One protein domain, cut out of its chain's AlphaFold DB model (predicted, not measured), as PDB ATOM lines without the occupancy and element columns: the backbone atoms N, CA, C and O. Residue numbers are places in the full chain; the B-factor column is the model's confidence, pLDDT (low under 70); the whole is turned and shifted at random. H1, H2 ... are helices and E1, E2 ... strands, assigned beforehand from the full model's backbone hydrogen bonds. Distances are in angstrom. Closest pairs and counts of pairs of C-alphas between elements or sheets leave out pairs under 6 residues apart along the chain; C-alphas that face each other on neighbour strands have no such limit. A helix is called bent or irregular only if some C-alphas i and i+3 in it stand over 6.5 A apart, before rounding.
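Overview. This is residues 8 to 124 of the 394 residues of an uncharacterized protein of Methanosarcina sp. 2.H.A.1B.4 (UniProt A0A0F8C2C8). A helix, H1, runs through the middle, and H2, H4, H6 and H7 pack round it at crossed angles, with H5 close by. A small hairpin of two strands, E1 and E2, lies beside H5 and H7 at one end of the longest dimension, while short H3 and the long link before it lie toward the other end. The printed part has 117 residues, with seven named helices followed by two named strands, E1 and E2, antiparallel in one sheet; its class is mostly helix. It is compact, with a radius of gyration of the C-alphas of 13.7 A, and spans 39 by 33 by 22 A.

Along the chain. H1, residues 8 to 21, begins with C-alpha 8 at (138.505, 177.325, 99.353) and is 20.3 A long. H2 is residues 23 to 31, 12.3 A; H3 is residues 45 to 48, 5.2 A; H4 is residues 55 to 61, 10.0 A. H5, residues 65 to 76, measures 15.9 A, and H6, residues 79 to 86, 12.0 A. H7, residues 96 to 109, measures 20.6 A from C-alpha 96 at (134.444, 182.929, 113.016); it is only just irregular, with C-alphas 97 and 100 6.6 A apart. E1, residues 112 to 115, and E2, residues 120 to 123, are 9.7 A each; C-alpha 123 is at (129.327, 161.131, 98.776).

Arrangement. H1 is the hub and touches five helices. Residues 14 to 18 of H1 touch H2 at a steep tilt of 59 degrees, opposite ways, with the C-alphas of Tyr 17 and Phe 26 closest at 6.3 A. Its residues 8 to 14 touch H4, closest at Trp 10 and Glu 57, C-alphas 5.5 A apart. H5 only just touches H1, with 3 pairs of C-alphas within 8 A, the closest those of Val 13 and Ile 75 at 7.5 A. H6 is about perpendicular to H1 at 78 degrees and touches it, closest at the C-alphas of Leu 16 and Ile 81, 6.4 A. H7 touches H1, closest at the C-alphas of Thr 9 and Val 103, 5.4 A. H6 and H7 touch, with the C-alphas of Gln 85 and Asn 97 closest at 4.0 A. H3 is close to but not clearly touching H1, the closest C-alphas being those of Leu 18 and Ile 45, 7.6 A. The hairpin E1 and E2 has N 113 and O 122 at 2.8 A and N 115 and O 120 at 2.9 A, within hydrogen-bond range. The closest C-alphas of H5 and E2 are those of Lys 73 and Leu 121, 6.4 A; H1 is apart from both strands. Every O i to N i+4 pair is within range in H2, H4 and H5; the counts are 9 of 10 in H1, 8 of 10 in H7 and 1 of 4 in H6, where 4 of 5 O i to N i+3 pairs are, and H3 is too short for an O i to N i+4 pair.

Size, cuts and confidence. The two C-alphas farthest apart are those of Asn 43 and Thr 124, 40.6 A. The printed part has no cut. The link from H2 to H3, residues 32 to 44, is long. Mean pLDDT of the printed part is 90.4, and residue 124 is under 70.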
ATOM      1  N   GLU A   8     138.948 176.408  98.284       90.88
ATOM      2  CA  GLU A   8     138.505 177.325  99.353       90.88
ATOM      3  C   GLU A   8     138.028 176.627 100.638       90.88
ATOM      4  O   GLU A   8     138.036 177.213 101.718       90.88
ATOM      5  N   THR A   9     137.636 175.349 100.572       94.75
ATOM      6  CA  THR A   9     137.305 174.557 101.769       94.75
ATOM      7  C   THR A   9     138.495 174.477 102.721       94.75
ATOM      8  O   THR A   9     138.314 174.550 103.936       94.75
ATOM      9  N   TRP A  10     139.710 174.345 102.183       95.69
ATOM     10  CA  TRP A  10     140.924 174.141 102.971       95.69
ATOM     11  C   TRP A  10     141.367 175.396 103.711       95.69
ATOM     12  O   TRP A  10     141.813 175.283 104.851       95.69
ATOM     13  N   TYR A  11     141.130 176.571 103.128       94.50
ATOM     14  CA  TYR A  11     141.296 177.853 103.806       94.50
ATOM     15  C   TYR A  11     140.452 177.934 105.088       94.50
ATOM     16  O   TYR A  11     140.978 178.179 106.176       94.50
ATOM     17  N   TYR A  12     139.149 177.645 105.011       95.69
ATOM     18  CA  TYR A  12     138.286 177.687 106.200       95.69
ATOM     19  C   TYR A  12     138.616 176.584 107.211       95.69
ATOM     20  O   TYR A  12     138.547 176.809 108.420       95.69
ATOM     21  N   VAL A  13     139.002 175.401 106.726       96.94
ATOM     22  CA  VAL A  13     139.438 174.273 107.558       96.94
ATOM     23  C   VAL A  13     140.669 174.633 108.391       96.94
ATOM     24  O   VAL A  13     140.671 174.403 109.603       96.94
ATOM     25  N   GLU A  14     141.692 175.216 107.767       95.88
ATOM     26  CA  GLU A  14     142.887 175.678 108.464       95.88
ATOM     27  C   GLU A  14     142.516 176.719 109.520       95.88
ATOM     28  O   GLU A  14     142.841 176.546 110.696       95.88
ATOM     29  N   ARG A  15     141.764 177.759 109.142       94.69
ATOM     30  CA  ARG A  15     141.400 178.844 110.061       94.69
ATOM     31  C   ARG A  15     140.630 178.360 111.289       94.69
ATOM     32  O   ARG A  15     140.943 178.766 112.411       94.69
ATOM     33  N   LEU A  16     139.665 177.458 111.095       95.75
ATOM     34  CA  LEU A  16     138.923 176.826 112.188       95.75
ATOM     35  C   LEU A  16     139.857 176.079 113.142       95.75
ATOM     36  O   LEU A  16     139.792 176.278 114.356       95.75
ATOM     37  N   TYR A  17     140.744 175.241 112.602       96.75
ATOM     38  CA  TYR A  17     141.637 174.431 113.423       96.75
ATOM     39  C   TYR A  17     142.651 175.298 114.177       96.75
ATOM     40  O   TYR A  17     142.858 175.123 115.380       96.75
ATOM     41  N   LEU A  18     143.251 176.269 113.490       94.94
ATOM     42  CA  LEU A  18     144.182 177.232 114.064       94.94
ATOM     43  C   LEU A  18     143.538 178.041 115.192       94.94
ATOM     44  O   LEU A  18     144.158 178.210 116.241       94.94
ATOM     45  N   HIS A  19     142.293 178.488 115.021       94.06
ATOM     46  CA  HIS A  19     141.577 179.223 116.060       94.06
ATOM     47  C   HIS A  19     141.366 178.391 117.333       94.06
ATOM     48  O   HIS A  19     141.577 178.890 118.438       94.06
ATOM     49  N   VAL A  20     140.956 177.130 117.185       96.00
ATOM     50  CA  VAL A  20     140.594 176.272 118.323       96.00
ATOM     51  C   VAL A  20     141.825 175.676 119.009       96.00
ATOM     52  O   VAL A  20     141.868 175.559 120.235       96.00
ATOM     53  N   TYR A  21     142.836 175.286 118.232       96.31
ATOM     54  CA  TYR A  21     143.934 174.446 118.708       96.31
ATOM     55  C   TYR A  21     145.326 175.063 118.547       96.31
ATOM     56  O   TYR A  21     146.258 174.623 119.228       96.31
ATOM     57  N   GLY A  22     145.477 176.082 117.702       94.94
ATOM     58  CA  GLY A  22     146.758 176.705 117.383       94.94
ATOM     59  C   GLY A  22     147.585 175.940 116.343       94.94
ATOM     60  O   GLY A  22     147.369 174.757 116.065       94.94
ATOM     61  N   SER A  23     148.583 176.628 115.789       94.25
ATOM     62  CA  SER A  23     149.428 176.164 114.677       94.25
ATOM     63  C   SER A  23     150.190 174.873 114.957       94.25
ATOM     64  O   SER A  23     150.153 173.945 114.151       94.25
ATOM     65  N   SER A  24     150.827 174.752 116.126       94.12
ATOM     66  CA  SER A  24     151.598 173.548 116.461       94.12
ATOM     67  C   SER A  24     150.731 172.285 116.476       94.12
ATOM     68  O   SER A  24     151.192 171.214 116.084       94.12
ATOM     69  N   LYS A  25     149.468 172.395 116.910       96.38
ATOM     70  CA  LYS A  25     148.533 171.265 116.895       96.38
ATOM     71  C   LYS A  25     148.035 170.962 115.488       96.38
ATOM     72  O   LYS A  25     147.923 169.786 115.168       96.38
ATOM     73  N   PHE A  26     147.802 171.975 114.653       96.00
ATOM     74  CA  PHE A  26     147.393 171.771 113.264       96.00
ATOM     75  C   PHE A  26     148.461 171.033 112.442       96.00
ATOM     76  O   PHE A  26     148.157 170.024 111.808       96.00
ATOM     77  N   ILE A  27     149.730 171.442 112.546       95.56
ATOM     78  CA  ILE A  27     150.848 170.753 111.875       95.56
ATOM     79  C   ILE A  27     150.946 169.297 112.348       95.56
ATOM     80  O   ILE A  27     151.055 168.376 111.538       95.56
ATOM     81  N   ASN A  28     150.873 169.058 113.662       96.81
ATOM     82  CA  ASN A  28     150.911 167.698 114.208       96.81
ATOM     83  C   ASN A  28     149.700 166.859 113.777       96.81
ATOM     84  O   ASN A  28     149.834 165.658 113.542       96.81
ATOM     85  N   PHE A  29     148.533 167.487 113.647       97.56
ATOM     86  CA  PHE A  29     147.330 166.855 113.134       97.56
ATOM     87  C   PHE A  29     147.508 166.423 111.674       97.56
ATOM     88  O   PHE A  29     147.283 165.253 111.380       97.56
ATOM     89  N   LEU A  30     148.019 167.278 110.783       97.25
ATOM     90  CA  LEU A  30     148.310 166.891 109.394       97.25
ATOM     91  C   LEU A  30     149.389 165.798 109.306       97.25
ATOM     92  O   LEU A  30     149.230 164.824 108.566       97.25
ATOM     93  N   ARG A  31     150.437 165.876 110.138       97.00
ATOM     94  CA  ARG A  31     151.472 164.831 110.228       97.00
ATOM     95  C   ARG A  31     150.916 163.471 110.643       97.00
ATOM     96  O   ARG A  31     151.458 162.454 110.214       97.00
ATOM     97  N   SER A  32     149.821 163.427 111.407       97.19
ATOM     98  CA  SER A  32     149.149 162.163 111.752       97.19
ATOM     99  C   SER A  32     148.538 161.440 110.539       97.19
ATOM    100  O   SER A  32     148.297 160.238 110.611       97.19
ATOM    101  N   PHE A  33     148.381 162.137 109.407       96.50
ATOM    102  CA  PHE A  33     147.993 161.585 108.103       96.50
ATOM    103  C   PHE A  33     149.181 161.424 107.140       96.50
ATOM    104  O   PHE A  33     148.989 161.253 105.932       96.50
ATOM    105  N   GLU A  34     150.415 161.485 107.654       97.19
ATOM    106  CA  GLU A  34     151.661 161.459 106.874       97.19
ATOM    107  C   GLU A  34     151.753 162.622 105.865       97.19
ATOM    108  O   GLU A  34     152.312 162.474 104.777       97.19
ATOM    109  N   LEU A  35     151.158 163.772 106.195       95.75
ATOM    110  CA  LEU A  35     151.246 164.989 105.395       95.75
ATOM    111  C   LEU A  35     152.273 165.930 106.019       95.75
ATOM    112  O   LEU A  35     152.127 166.340 107.171       95.75
ATOM    113  N   ASN A  36     153.320 166.261 105.261       94.94
ATOM    114  CA  ASN A  36     154.347 167.191 105.713       94.94
ATOM    115  C   ASN A  36     154.056 168.599 105.183       94.94
ATOM    116  O   ASN A  36     154.474 168.955 104.084       94.94
ATOM    117  N   TYR A  37     153.281 169.355 105.958       93.81
ATOM    118  CA  TYR A  37     152.944 170.746 105.676       93.81
ATOM    119  C   TYR A  37     153.896 171.664 106.452       93.81
ATOM    120  O   TYR A  37     153.706 171.911 107.645       93.81
ATOM    121  N   ASP A  38     154.964 172.098 105.781       88.06
ATOM    122  CA  ASP A  38     156.052 172.890 106.366       88.06
ATOM    123  C   ASP A  38     155.809 174.394 106.162       88.06
ATOM    124  O   ASP A  38     156.490 175.051 105.378       88.06
ATOM    125  N   VAL A  39     154.813 174.932 106.870       87.81
ATOM    126  CA  VAL A  39     154.526 176.374 106.910       87.81
ATOM    127  C   VAL A  39     154.940 176.964 108.255       87.81
ATOM    128  O   VAL A  39     154.612 176.440 109.324       87.81
ATOM    129  N   GLU A  40     155.679 178.071 108.202       86.00
ATOM    130  CA  GLU A  40     156.035 178.854 109.380       86.00
ATOM    131  C   GLU A  40     154.900 179.818 109.726       86.00
ATOM    132  O   GLU A  40     154.701 180.843 109.076       86.00
ATOM    133  N   TYR A  41     154.157 179.502 110.786       86.38
ATOM    134  CA  TYR A  41     153.160 180.427 111.312       86.38
ATOM    135  C   TYR A  41     153.827 181.523 112.150       86.38
ATOM    136  O   TYR A  41     154.694 181.217 112.976       86.38
ATOM    137  N   PRO A  42     153.389 182.788 112.028       84.44
ATOM    138  CA  PRO A  42     153.848 183.848 112.909       84.44
ATOM    139  C   PRO A  42     153.500 183.530 114.370       84.44
ATOM    140  O   PRO A  42     152.475 182.915 114.669       84.44
ATOM    141  N   ASN A  43     154.330 184.019 115.299       80.56
ATOM    142  CA  ASN A  43     154.117 183.853 116.746       80.56
ATOM    143  C   ASN A  43     152.732 184.334 117.206       80.56
ATOM    144  O   ASN A  43     152.188 183.837 118.191       80.56
ATOM    145  N   ASN A  44     152.173 185.313 116.498       84.25
ATOM    146  CA  ASN A  44     150.825 185.796 116.704       84.25
ATOM    147  C   ASN A  44     149.914 185.272 115.590       84.25
ATOM    148  O   ASN A  44     149.928 185.780 114.470       84.25
ATOM    149  N   ILE A  45     149.078 184.290 115.916       81.44
ATOM    150  CA  ILE A  45     148.165 183.673 114.949       81.44
ATOM    151  C   ILE A  45     147.137 184.665 114.393       81.44
ATOM    152  O   ILE A  45     146.667 184.496 113.274       81.44
ATOM    153  N   HIS A  46     146.831 185.740 115.131       80.75
ATOM    154  CA  HIS A  46     145.977 186.811 114.625       80.75
ATOM    155  C   HIS A  46     146.605 187.506 113.410       80.75
ATOM    156  O   HIS A  46     145.871 187.929 112.527       80.75
ATOM    157  N   ASP A  47     147.938 187.599 113.336       79.06
ATOM    158  CA  ASP A  47     148.614 188.213 112.192       79.06
ATOM    159  C   ASP A  47     148.530 187.333 110.940       79.06
ATOM    160  O   ASP A  47     148.336 187.871 109.855       79.06
ATOM    161  N   PHE A  48     148.554 186.002 111.086       82.06
ATOM    162  CA  PHE A  48     148.301 185.068 109.977       82.06
ATOM    163  C   PHE A  48     146.877 185.217 109.416       82.06
ATOM    164  O   PHE A  48     146.672 185.258 108.211       82.06
ATOM    165  N   MET A  49     145.884 185.392 110.292       79.50
ATOM    166  CA  MET A  49     144.470 185.510 109.905       79.50
ATOM    167  C   MET A  49     144.125 186.813 109.155       79.50
ATOM    168  O   MET A  49     142.987 186.973 108.707       79.50
ATOM    169  N   LYS A  50     145.064 187.763 109.029       75.62
ATOM    170  CA  LYS A  50     144.869 189.020 108.281       75.62
ATOM    171  C   LYS A  50     144.866 188.824 106.776       75.62
ATOM    172  O   LYS A  50     144.177 189.561 106.076       75.62
ATOM    173  N   GLU A  51     145.669 187.888 106.295       75.25
ATOM    174  CA  GLU A  51     145.929 187.713 104.875       75.25
ATOM    175  C   GLU A  51     145.285 186.418 104.390       75.25
ATOM    176  O   GLU A  51     145.094 185.453 105.138       75.25
ATOM    177  N   HIS A  52     144.868 186.434 103.130       76.44
ATOM    178  CA  HIS A  52     144.377 185.244 102.464       76.44
ATOM    179  C   HIS A  52     145.595 184.519 101.884       76.44
ATOM    180  O   HIS A  52     146.025 184.807 100.768       76.44
ATOM    181  N   ASP A  53     146.212 183.666 102.701       79.62
ATOM    182  CA  ASP A  53     147.300 182.793 102.270       79.62
ATOM    183  C   ASP A  53     146.712 181.519 101.649       79.62
ATOM    184  O   ASP A  53     146.007 180.755 102.307       79.62
ATOM    185  N   HIS A  54     147.000 181.299 100.368       80.88
ATOM    186  CA  HIS A  54     146.559 180.121  99.621       80.88
ATOM    187  C   HIS A  54     147.462 178.895  99.851       80.88
ATOM    188  O   HIS A  54     147.226 177.843  99.258       80.88
ATOM    189  N   SER A  55     148.487 178.983 100.708       88.38
ATOM    190  CA  SER A  55     149.468 177.908 100.901       88.38
ATOM    191  C   SER A  55     148.840 176.563 101.285       88.38
ATOM    192  O   SER A  55     149.272 175.523 100.782       88.38
ATOM    193  N   ILE A  56     147.799 176.551 102.130       92.50
ATOM    194  CA  ILE A  56     147.082 175.313 102.470       92.50
ATOM    195  C   ILE A  56     146.242 174.792 101.300       92.50
ATOM    196  O   ILE A  56     146.131 173.583 101.113       92.50
ATOM    197  N   GLU A  57     145.665 175.677 100.490       90.69
ATOM    198  CA  GLU A  57     144.853 175.298  99.333       90.69
ATOM    199  C   GLU A  57     145.716 174.630  98.261       90.69
ATOM    200  O   GLU A  57     145.395 173.533  97.790       90.69
ATOM    201  N   ASP A  58     146.859 175.247  97.949       85.81
ATOM    202  CA  ASP A  58     147.859 174.717  97.027       85.81
ATOM    203  C   ASP A  58     148.410 173.384  97.534       85.81
ATOM    204  O   ASP A  58     148.469 172.404  96.784       85.81
ATOM    205  N   PHE A  59     148.745 173.305  98.826       92.19
ATOM    206  CA  PHE A  59     149.207 172.068  99.446       92.19
ATOM    207  C   PHE A  59     148.160 170.958  99.344       92.19
ATOM    208  O   PHE A  59     148.475 169.836  98.948       92.19
ATOM    209  N   MET A  60     146.901 171.254  99.659       93.69
ATOM    210  CA  MET A  60     145.842 170.252  99.629       93.69
ATOM    211  C   MET A  60     145.463 169.849  98.204       93.69
ATOM    212  O   MET A  60     145.018 168.718  98.011       93.69
ATOM    213  N   SER A  61     145.705 170.677  97.185       86.19
ATOM    214  CA  SER A  61     145.434 170.327  95.781       86.19
ATOM    215  C   SER A  61     146.161 169.048  95.322       86.19
ATOM    216  O   SER A  61     145.590 168.254  94.571       86.19
ATOM    217  N   ILE A  62     147.366 168.789  95.849       87.50
ATOM    218  CA  ILE A  62     148.187 167.609  95.521       87.50
ATOM    219  C   ILE A  62     147.959 166.413  96.461       87.50
ATOM    220  O   ILE A  62     148.480 165.321  96.219       87.50
ATOM    221  N   VAL A  63     147.188 166.587  97.540       88.50
ATOM    222  CA  VAL A  63     146.877 165.512  98.491       88.50
ATOM    223  C   VAL A  63     145.831 164.567  97.896       88.50
ATOM    224  O   VAL A  63     144.862 164.994  97.270       88.50
ATOM    225  N   LYS A  64     146.001 163.255  98.114       89.62
ATOM    226  CA  LYS A  64     145.032 162.236  97.678       89.62
ATOM    227  C   LYS A  64     143.678 162.414  98.374       89.62
ATOM    228  O   LYS A  64     143.627 162.609  99.588       89.62
ATOM    229  N   ASP A  65     142.594 162.235  97.626       86.06
ATOM    230  CA  ASP A  65     141.223 162.477  98.101       86.06
ATOM    231  C   ASP A  65     140.806 161.616  99.301       86.06
ATOM    232  O   ASP A  65     140.100 162.088 100.188       86.06
ATOM    233  N   GLU A  66     141.307 160.384  99.394       86.75
ATOM    234  CA  GLU A  66     141.083 159.508 100.552       86.75
ATOM    235  C   GLU A  66     141.593 160.152 101.852       86.75
ATOM    236  O   GLU A  66     140.897 160.166 102.864       86.75
ATOM    237  N   LYS A  67     142.787 160.766 101.814       93.12
ATOM    238  CA  LYS A  67     143.359 161.467 102.974       93.12
ATOM    239  C   LYS A  67     142.597 162.758 103.273       93.12
ATOM    240  O   LYS A  67     142.362 163.065 104.439       93.12
ATOM    241  N   LYS A  68     142.175 163.487 102.234       94.19
ATOM    242  CA  LYS A  68     141.335 164.687 102.370       94.19
ATOM    243  C   LYS A  68     140.043 164.392 103.130       94.19
ATOM    244  O   LYS A  68     139.707 165.117 104.061       94.19
ATOM    245  N   LEU A  69     139.339 163.323 102.758       91.19
ATOM    246  CA  LEU A  69     138.099 162.921 103.417       91.19
ATOM    247  C   LEU A  69     138.308 162.565 104.886       91.19
ATOM    248  O   LEU A  69     137.534 163.008 105.730       91.19
ATOM    249  N   GLU A  70     139.355 161.805 105.205       94.38
ATOM    250  CA  GLU A  70     139.659 161.439 106.591       94.38
ATOM    251  C   GLU A  70     139.976 162.671 107.453       94.38
ATOM    252  O   GLU A  70     139.502 162.782 108.586       94.38
ATOM    253  N   ILE A  71     140.705 163.642 106.895       96.38
ATOM    254  CA  ILE A  71     140.973 164.928 107.548       96.38
ATOM    255  C   ILE A  71     139.672 165.699 107.786       96.38
ATOM    256  O   ILE A  71     139.392 166.096 108.918       96.38
ATOM    257  N   LEU A  72     138.857 165.883 106.743       96.62
ATOM    258  CA  LEU A  72     137.585 166.601 106.839       96.62
ATOM    259  C   LEU A  72     136.651 165.943 107.848       96.62
ATOM    260  O   LEU A  72     136.054 166.640 108.659       96.62
ATOM    261  N   LYS A  73     136.578 164.610 107.863       95.81
ATOM    262  CA  LYS A  73     135.792 163.847 108.836       95.81
ATOM    263  C   LYS A  73     136.221 164.180 110.265       95.81
ATOM    264  O   LYS A  73     135.373 164.480 111.099       95.81
ATOM    265  N   LYS A  74     137.526 164.194 110.557       97.12
ATOM    266  CA  LYS A  74     138.018 164.556 111.897       97.12
ATOM    267  C   LYS A  74     137.689 165.991 112.295       97.12
ATOM    268  O   LYS A  74     137.495 166.231 113.477       97.12
ATOM    269  N   ILE A  75     137.642 166.916 111.342       96.25
ATOM    270  CA  ILE A  75     137.421 168.344 111.600       96.25
ATOM    271  C   ILE A  75     135.934 168.675 111.729       96.25
ATOM    272  O   ILE A  75     135.545 169.382 112.653       96.25
ATOM    273  N   ILE A  76     135.100 168.143 110.834       96.12
ATOM    274  CA  ILE A  76     133.648 168.357 110.834       96.12
ATOM    275  C   ILE A  76     133.010 167.822 112.115       96.12
ATOM    276  O   ILE A  76     132.159 168.488 112.694       96.12
ATOM    277  N   PHE A  77     133.448 166.654 112.589       97.00
ATOM    278  CA  PHE A  77     132.907 166.037 113.803       97.00
ATOM    279  C   PHE A  77     133.668 166.431 115.082       97.00
ATOM    280  O   PHE A  77     133.447 165.860 116.149       97.00
ATOM    281  N   ASP A  78     134.560 167.425 115.015       97.44
ATOM    282  CA  ASP A  78     135.219 167.957 116.205       97.44
ATOM    283  C   ASP A  78     134.285 168.913 116.966       97.44
ATOM    284  O   ASP A  78     134.005 170.035 116.543       97.44
ATOM    285  N   THR A  79     133.843 168.487 118.151       96.31
ATOM    286  CA  THR A  79     132.918 169.260 119.003       96.31
ATOM    287  C   THR A  79     133.431 170.638 119.441       96.31
ATOM    288  O   THR A  79     132.627 171.495 119.809       96.31
ATOM    289  N   GLN A  80     134.745 170.883 119.479       97.12
ATOM    290  CA  GLN A  80     135.289 172.208 119.794       97.12
ATOM    291  C   GLN A  80     135.245 173.117 118.569       97.12
ATOM    292  O   GLN A  80     134.922 174.296 118.702       97.12
ATOM    293  N   ILE A  81     135.494 172.556 117.385       96.12
ATOM    294  CA  ILE A  81     135.327 173.257 116.112       96.12
ATOM    295  C   ILE A  81     133.852 173.578 115.865       96.12
ATOM    296  O   ILE A  81     133.537 174.717 115.536       96.12
ATOM    297  N   GLU A  82     132.926 172.652 116.115       92.44
ATOM    298  CA  GLU A  82     131.486 172.901 115.966       92.44
ATOM    299  C   GLU A  82     131.006 174.073 116.845       92.44
ATOM    300  O   GLU A  82     130.235 174.931 116.403       92.44
ATOM    301  N   LYS A  83     131.515 174.182 118.082       94.25
ATOM    302  CA  LYS A  83     131.177 175.282 119.006       94.25
ATOM    303  C   LYS A  83     131.549 176.666 118.475       94.25
ATOM    304  O   LYS A  83     130.959 177.644 118.939       94.25
ATOM    305  N   THR A  84     132.465 176.770 117.511       94.56
ATOM    306  CA  THR A  84     132.842 178.055 116.903       94.56
ATOM    307  C   THR A  84     131.670 178.765 116.222       94.56
ATOM    308  O   THR A  84     131.650 179.992 116.183       94.56
ATOM    309  N   GLN A  85     130.625 178.033 115.815       91.94
ATOM    310  CA  GLN A  85     129.379 178.598 115.279       91.94
ATOM    311  C   GLN A  85     128.667 179.557 116.247       91.94
ATOM    312  O   GLN A  85     127.823 180.350 115.840       91.94
ATOM    313  N   ARG A  86     128.975 179.482 117.548       91.75
ATOM    314  CA  ARG A  86     128.389 180.341 118.588       91.75
ATOM    315  C   ARG A  86     129.301 181.500 118.993       91.75
ATOM    316  O   ARG A  86     128.944 182.253 119.896       91.75
ATOM    317  N   LEU A  87     130.478 181.622 118.380       90.88
ATOM    318  CA  LEU A  87     131.452 182.661 118.698       90.88
ATOM    319  C   LEU A  87     131.238 183.881 117.802       90.88
ATOM    320  O   LEU A  87     131.321 183.787 116.583       90.88
ATOM    321  N   ASP A  88     131.030 185.045 118.413       89.12
ATOM    322  CA  ASP A  88     130.880 186.328 117.707       89.12
ATOM    323  C   ASP A  88     132.218 187.074 117.553       89.12
ATOM    324  O   ASP A  88     132.300 188.300 117.541       89.12
ATOM    325  N   PHE A  89     133.319 186.324 117.511       88.25
ATOM    326  CA  PHE A  89     134.640 186.909 117.325       88.25
ATOM    327  C   PHE A  89     134.875 187.177 115.835       88.25
ATOM    328  O   PHE A  89     134.487 186.383 114.976       88.25
ATOM    329  N   ASN A  90     135.524 188.299 115.534       88.56
ATOM    330  CA  ASN A  90     135.794 188.746 114.176       88.56
ATOM    331  C   ASN A  90     137.307 188.882 113.956       88.56
ATOM    332  O   ASN A  90     137.988 189.570 114.717       88.56
ATOM    333  N   TYR A  91     137.815 188.243 112.904       84.12
ATOM    334  CA  TYR A  91     139.162 188.454 112.386       84.12
ATOM    335  C   TYR A  91     139.080 189.297 111.114       84.12
ATOM    336  O   TYR A  91     138.711 188.797 110.057       84.12
ATOM    337  N   TYR A  92     139.447 190.577 111.212       82.94
ATOM    338  CA  TYR A  92     139.673 191.458 110.055       82.94
ATOM    339  C   TYR A  92     138.520 191.517 109.036       82.94
ATOM    340  O   TYR A  92     138.746 191.642 107.839       82.94
ATOM    341  N   GLY A  93     137.277 191.477 109.516       82.44
ATOM    342  CA  GLY A  93     136.071 191.535 108.689       82.44
ATOM    343  C   GLY A  93     135.372 190.188 108.513       82.44
ATOM    344  O   GLY A  93     134.203 190.181 108.141       82.44
ATOM    345  N   GLU A  94     136.010 189.073 108.866       86.38
ATOM    346  CA  GLU A  94     135.396 187.744 108.840       86.38
ATOM    347  C   GLU A  94     134.966 187.299 110.244       86.38
ATOM    348  O   GLU A  94     135.764 187.293 111.184       86.38
ATOM    349  N   GLN A  95     133.702 186.903 110.406       92.00
ATOM    350  CA  GLN A  95     133.215 186.322 111.660       92.00
ATOM    351  C   GLN A  95     133.536 184.824 111.719       92.00
ATOM    352  O   GLN A  95     133.238 184.091 110.779       92.00
ATOM    353  N   ILE A  96     134.087 184.351 112.844       93.00
ATOM    354  CA  ILE A  96     134.444 182.929 113.016       93.00
ATOM    355  C   ILE A  96     133.222 182.024 112.835       93.00
ATOM    356  O   ILE A  96     133.321 180.955 112.232       93.00
ATOM    357  N   ASN A  97     132.057 182.449 113.334       94.19
ATOM    358  CA  ASN A  97     130.819 181.677 113.225       94.19
ATOM    359  C   ASN A  97     130.391 181.383 111.774       94.19
ATOM    360  O   ASN A  97     129.577 180.484 111.575       94.19
ATOM    361  N   ALA A  98     130.946 182.082 110.779       94.19
ATOM    362  CA  ALA A  98     130.680 181.851 109.365       94.19
ATOM    363  C   ALA A  98     131.581 180.769 108.746       94.19
ATOM    364  O   ALA A  98     131.198 180.165 107.745       94.19
ATOM    365  N   TRP A  99     132.747 180.472 109.333       95.19
ATOM    366  CA  TRP A  99     133.722 179.556 108.733       95.19
ATOM    367  C   TRP A  99     133.231 178.105 108.692       95.19
ATOM    368  O   TRP A  99     133.284 177.476 107.639       95.19
ATOM    369  N   TYR A 100     132.701 177.566 109.798       96.06
ATOM    370  CA  TYR A 100     132.173 176.192 109.816       96.06
ATOM    371  C   TYR A 100     130.991 176.002 108.847       96.06
ATOM    372  O   TYR A 100     131.045 175.074 108.035       96.06
ATOM    373  N   PRO A 101     129.962 176.878 108.836       95.12
ATOM    374  CA  PRO A 101     128.915 176.834 107.817       95.12
ATOM    375  C   PRO A 101     129.460 176.855 106.390       95.12
ATOM    376  O   PRO A 101     128.933 176.140 105.541       95.12
ATOM    377  N   LYS A 102     130.535 177.612 106.131       95.31
ATOM    378  CA  LYS A 102     131.148 177.688 104.806       95.31
ATOM    379  C   LYS A 102     131.833 176.388 104.391       95.31
ATOM    380  O   LYS A 102     131.661 175.957 103.256       95.31
ATOM    381  N   VAL A 103     132.517 175.703 105.313       95.81
ATOM    382  CA  VAL A 103     133.037 174.347 105.055       95.81
ATOM    383  C   VAL A 103     131.889 173.398 104.702       95.81
ATOM    384  O   VAL A 103     131.968 172.693 103.701       95.81
ATOM    385  N   VAL A 104     130.796 173.407 105.473       93.69
ATOM    386  CA  VAL A 104     129.623 172.551 105.213       93.69
ATOM    387  C   VAL A 104     128.973 172.865 103.861       93.69
ATOM    388  O   VAL A 104     128.615 171.947 103.125       93.69
ATOM    389  N   GLU A 105     128.822 174.146 103.518       90.56
ATOM    390  CA  GLU A 105     128.310 174.590 102.217       90.56
ATOM    391  C   GLU A 105     129.202 174.089 101.076       90.56
ATOM    392  O   GLU A 105     128.702 173.519 100.103       90.56
ATOM    393  N   ASN A 106     130.522 174.228 101.224       89.94
ATOM    394  CA  ASN A 106     131.477 173.783 100.219       89.94
ATOM    395  C   ASN A 106     131.423 172.265 100.032       89.94
ATOM    396  O   ASN A 106     131.341 171.809  98.894       89.94
ATOM    397  N   LEU A 107     131.358 171.487 101.120       89.75
ATOM    398  CA  LEU A 107     131.183 170.033 101.057       89.75
ATOM    399  C   LEU A 107     129.904 169.653 100.305       89.75
ATOM    400  O   LEU A 107     129.967 168.855  99.371       89.75
ATOM    401  N   LYS A 108     128.771 170.288 100.622       85.75
ATOM    402  CA  LYS A 108     127.505 170.044  99.914       85.75
ATOM    403  C   LYS A 108     127.598 170.387  98.431       85.75
ATOM    404  O   LYS A 108     127.131 169.614  97.602       85.75
ATOM    405  N   SER A 109     128.245 171.502  98.085       78.50
ATOM    406  CA  SER A 109     128.480 171.883  96.685       78.50
ATOM    407  C   SER A 109     129.418 170.915  95.951       78.50
ATOM    408  O   SER A 109     129.306 170.737  94.743       78.50
ATOM    409  N   SER A 110     130.283 170.222  96.694       79.12
ATOM    410  CA  SER A 110     131.141 169.135  96.217       79.12
ATOM    411  C   SER A 110     130.447 167.764  96.232       79.12
ATOM    412  O   SER A 110     131.113 166.745  96.070       79.12
ATOM    413  N   ASN A 111     129.119 167.721  96.401       79.12
ATOM    414  CA  ASN A 111     128.310 166.505  96.531       79.12
ATOM    415  C   ASN A 111     128.723 165.609  97.712       79.12
ATOM    416  O   ASN A 111     128.636 164.383  97.648       79.12
ATOM    417  N   ILE A 112     129.157 166.207  98.815       85.94
ATOM    418  CA  ILE A 112     129.463 165.515 100.066       85.94
ATOM    419  C   ILE A 112     128.427 165.952 101.098       85.94
ATOM    420  O   ILE A 112     128.394 167.111 101.509       85.94
ATOM    421  N   ASP A 113     127.576 165.023 101.515       86.75
ATOM    422  CA  ASP A 113     126.649 165.228 102.621       86.75
ATOM    423  C   ASP A 113     127.268 164.768 103.945       86.75
ATOM    424  O   ASP A 113     128.233 164.000 103.982       86.75
ATOM    425  N   ILE A 114     126.725 165.273 105.049       92.00
ATOM    426  CA  ILE A 114     127.247 165.040 106.394       92.00
ATOM    427  C   ILE A 114     126.217 164.233 107.176       92.00
ATOM    428  O   ILE A 114     125.175 164.752 107.580       92.00
ATOM    429  N   ASP A 115     126.528 162.966 107.432       89.81
ATOM    430  CA  ASP A 115     125.740 162.128 108.326       89.81
ATOM    431  C   ASP A 115     126.233 162.306 109.761       89.81
ATOM    432  O   ASP A 115     127.168 161.646 110.217       89.81
ATOM    433  N   TYR A 116     125.571 163.219 110.470       90.50
ATOM    434  CA  TYR A 116     125.818 163.493 111.885       90.50
ATOM    435  C   TYR A 116     125.486 162.314 112.806       90.50
ATOM    436  O   TYR A 116     125.981 162.278 113.928       90.50
ATOM    437  N   THR A 117     124.667 161.352 112.368       89.25
ATOM    438  CA  THR A 117     124.305 160.190 113.197       89.25
ATOM    439  C   THR A 117     125.446 159.185 113.239       89.25
ATOM    440  O   THR A 117     125.757 158.645 114.298       89.25
ATOM    441  N   ASN A 118     126.068 158.939 112.086       91.38
ATOM    442  CA  ASN A 118     127.160 157.977 111.952       91.38
ATOM    443  C   ASN A 118     128.552 158.626 111.989       91.38
ATOM    444  O   ASN A 118     129.553 157.918 111.877       91.38
ATOM    445  N   GLU A 119     128.624 159.953 112.139       93.00
ATOM    446  CA  GLU A 119     129.859 160.742 112.054       93.00
ATOM    447  C   GLU A 119     130.642 160.431 110.769       93.00
ATOM    448  O   GLU A 119     131.850 160.175 110.776       93.00
ATOM    449  N   THR A 120     129.942 160.416 109.633       91.25
ATOM    450  CA  THR A 120     130.516 160.094 108.318       91.25
ATOM    451  C   THR A 120     130.202 161.152 107.273       91.25
ATOM    452  O   THR A 120     129.135 161.759 107.282       91.25
ATOM    453  N   LEU A 121     131.130 161.334 106.335       89.75
ATOM    454  CA  LEU A 121     130.895 162.079 105.103       89.75
ATOM    455  C   LEU A 121     130.384 161.107 104.038       89.75
ATOM    456  O   LEU A 121     131.029 160.092 103.773       89.75
ATOM    457  N   ILE A 122     129.222 161.399 103.465       82.12
ATOM    458  CA  ILE A 122     128.574 160.572 102.449       82.12
ATOM    459  C   ILE A 122     128.708 161.287 101.113       82.12
ATOM    460  O   ILE A 122     128.166 162.371 100.925       82.12
ATOM    461  N   GLU A 123     129.398 160.669 100.158       71.75
ATOM    462  CA  GLU A 123     129.327 161.131  98.776       71.75
ATOM    463  C   GLU A 123     127.890 160.938  98.283       71.75
ATOM    464  O   GLU A 123     127.386 159.821  98.131       71.75
ATOM    465  N   THR A 124     127.200 162.047  98.062       65.50
ATOM    466  CA  THR A 124     125.880 162.021  97.457       65.50
ATOM    467  C   THR A 124     126.081 161.853  95.967       65.50
ATOM    468  O   THR A 124     126.527 162.747  95.255       65.50
TER     469      THR A 124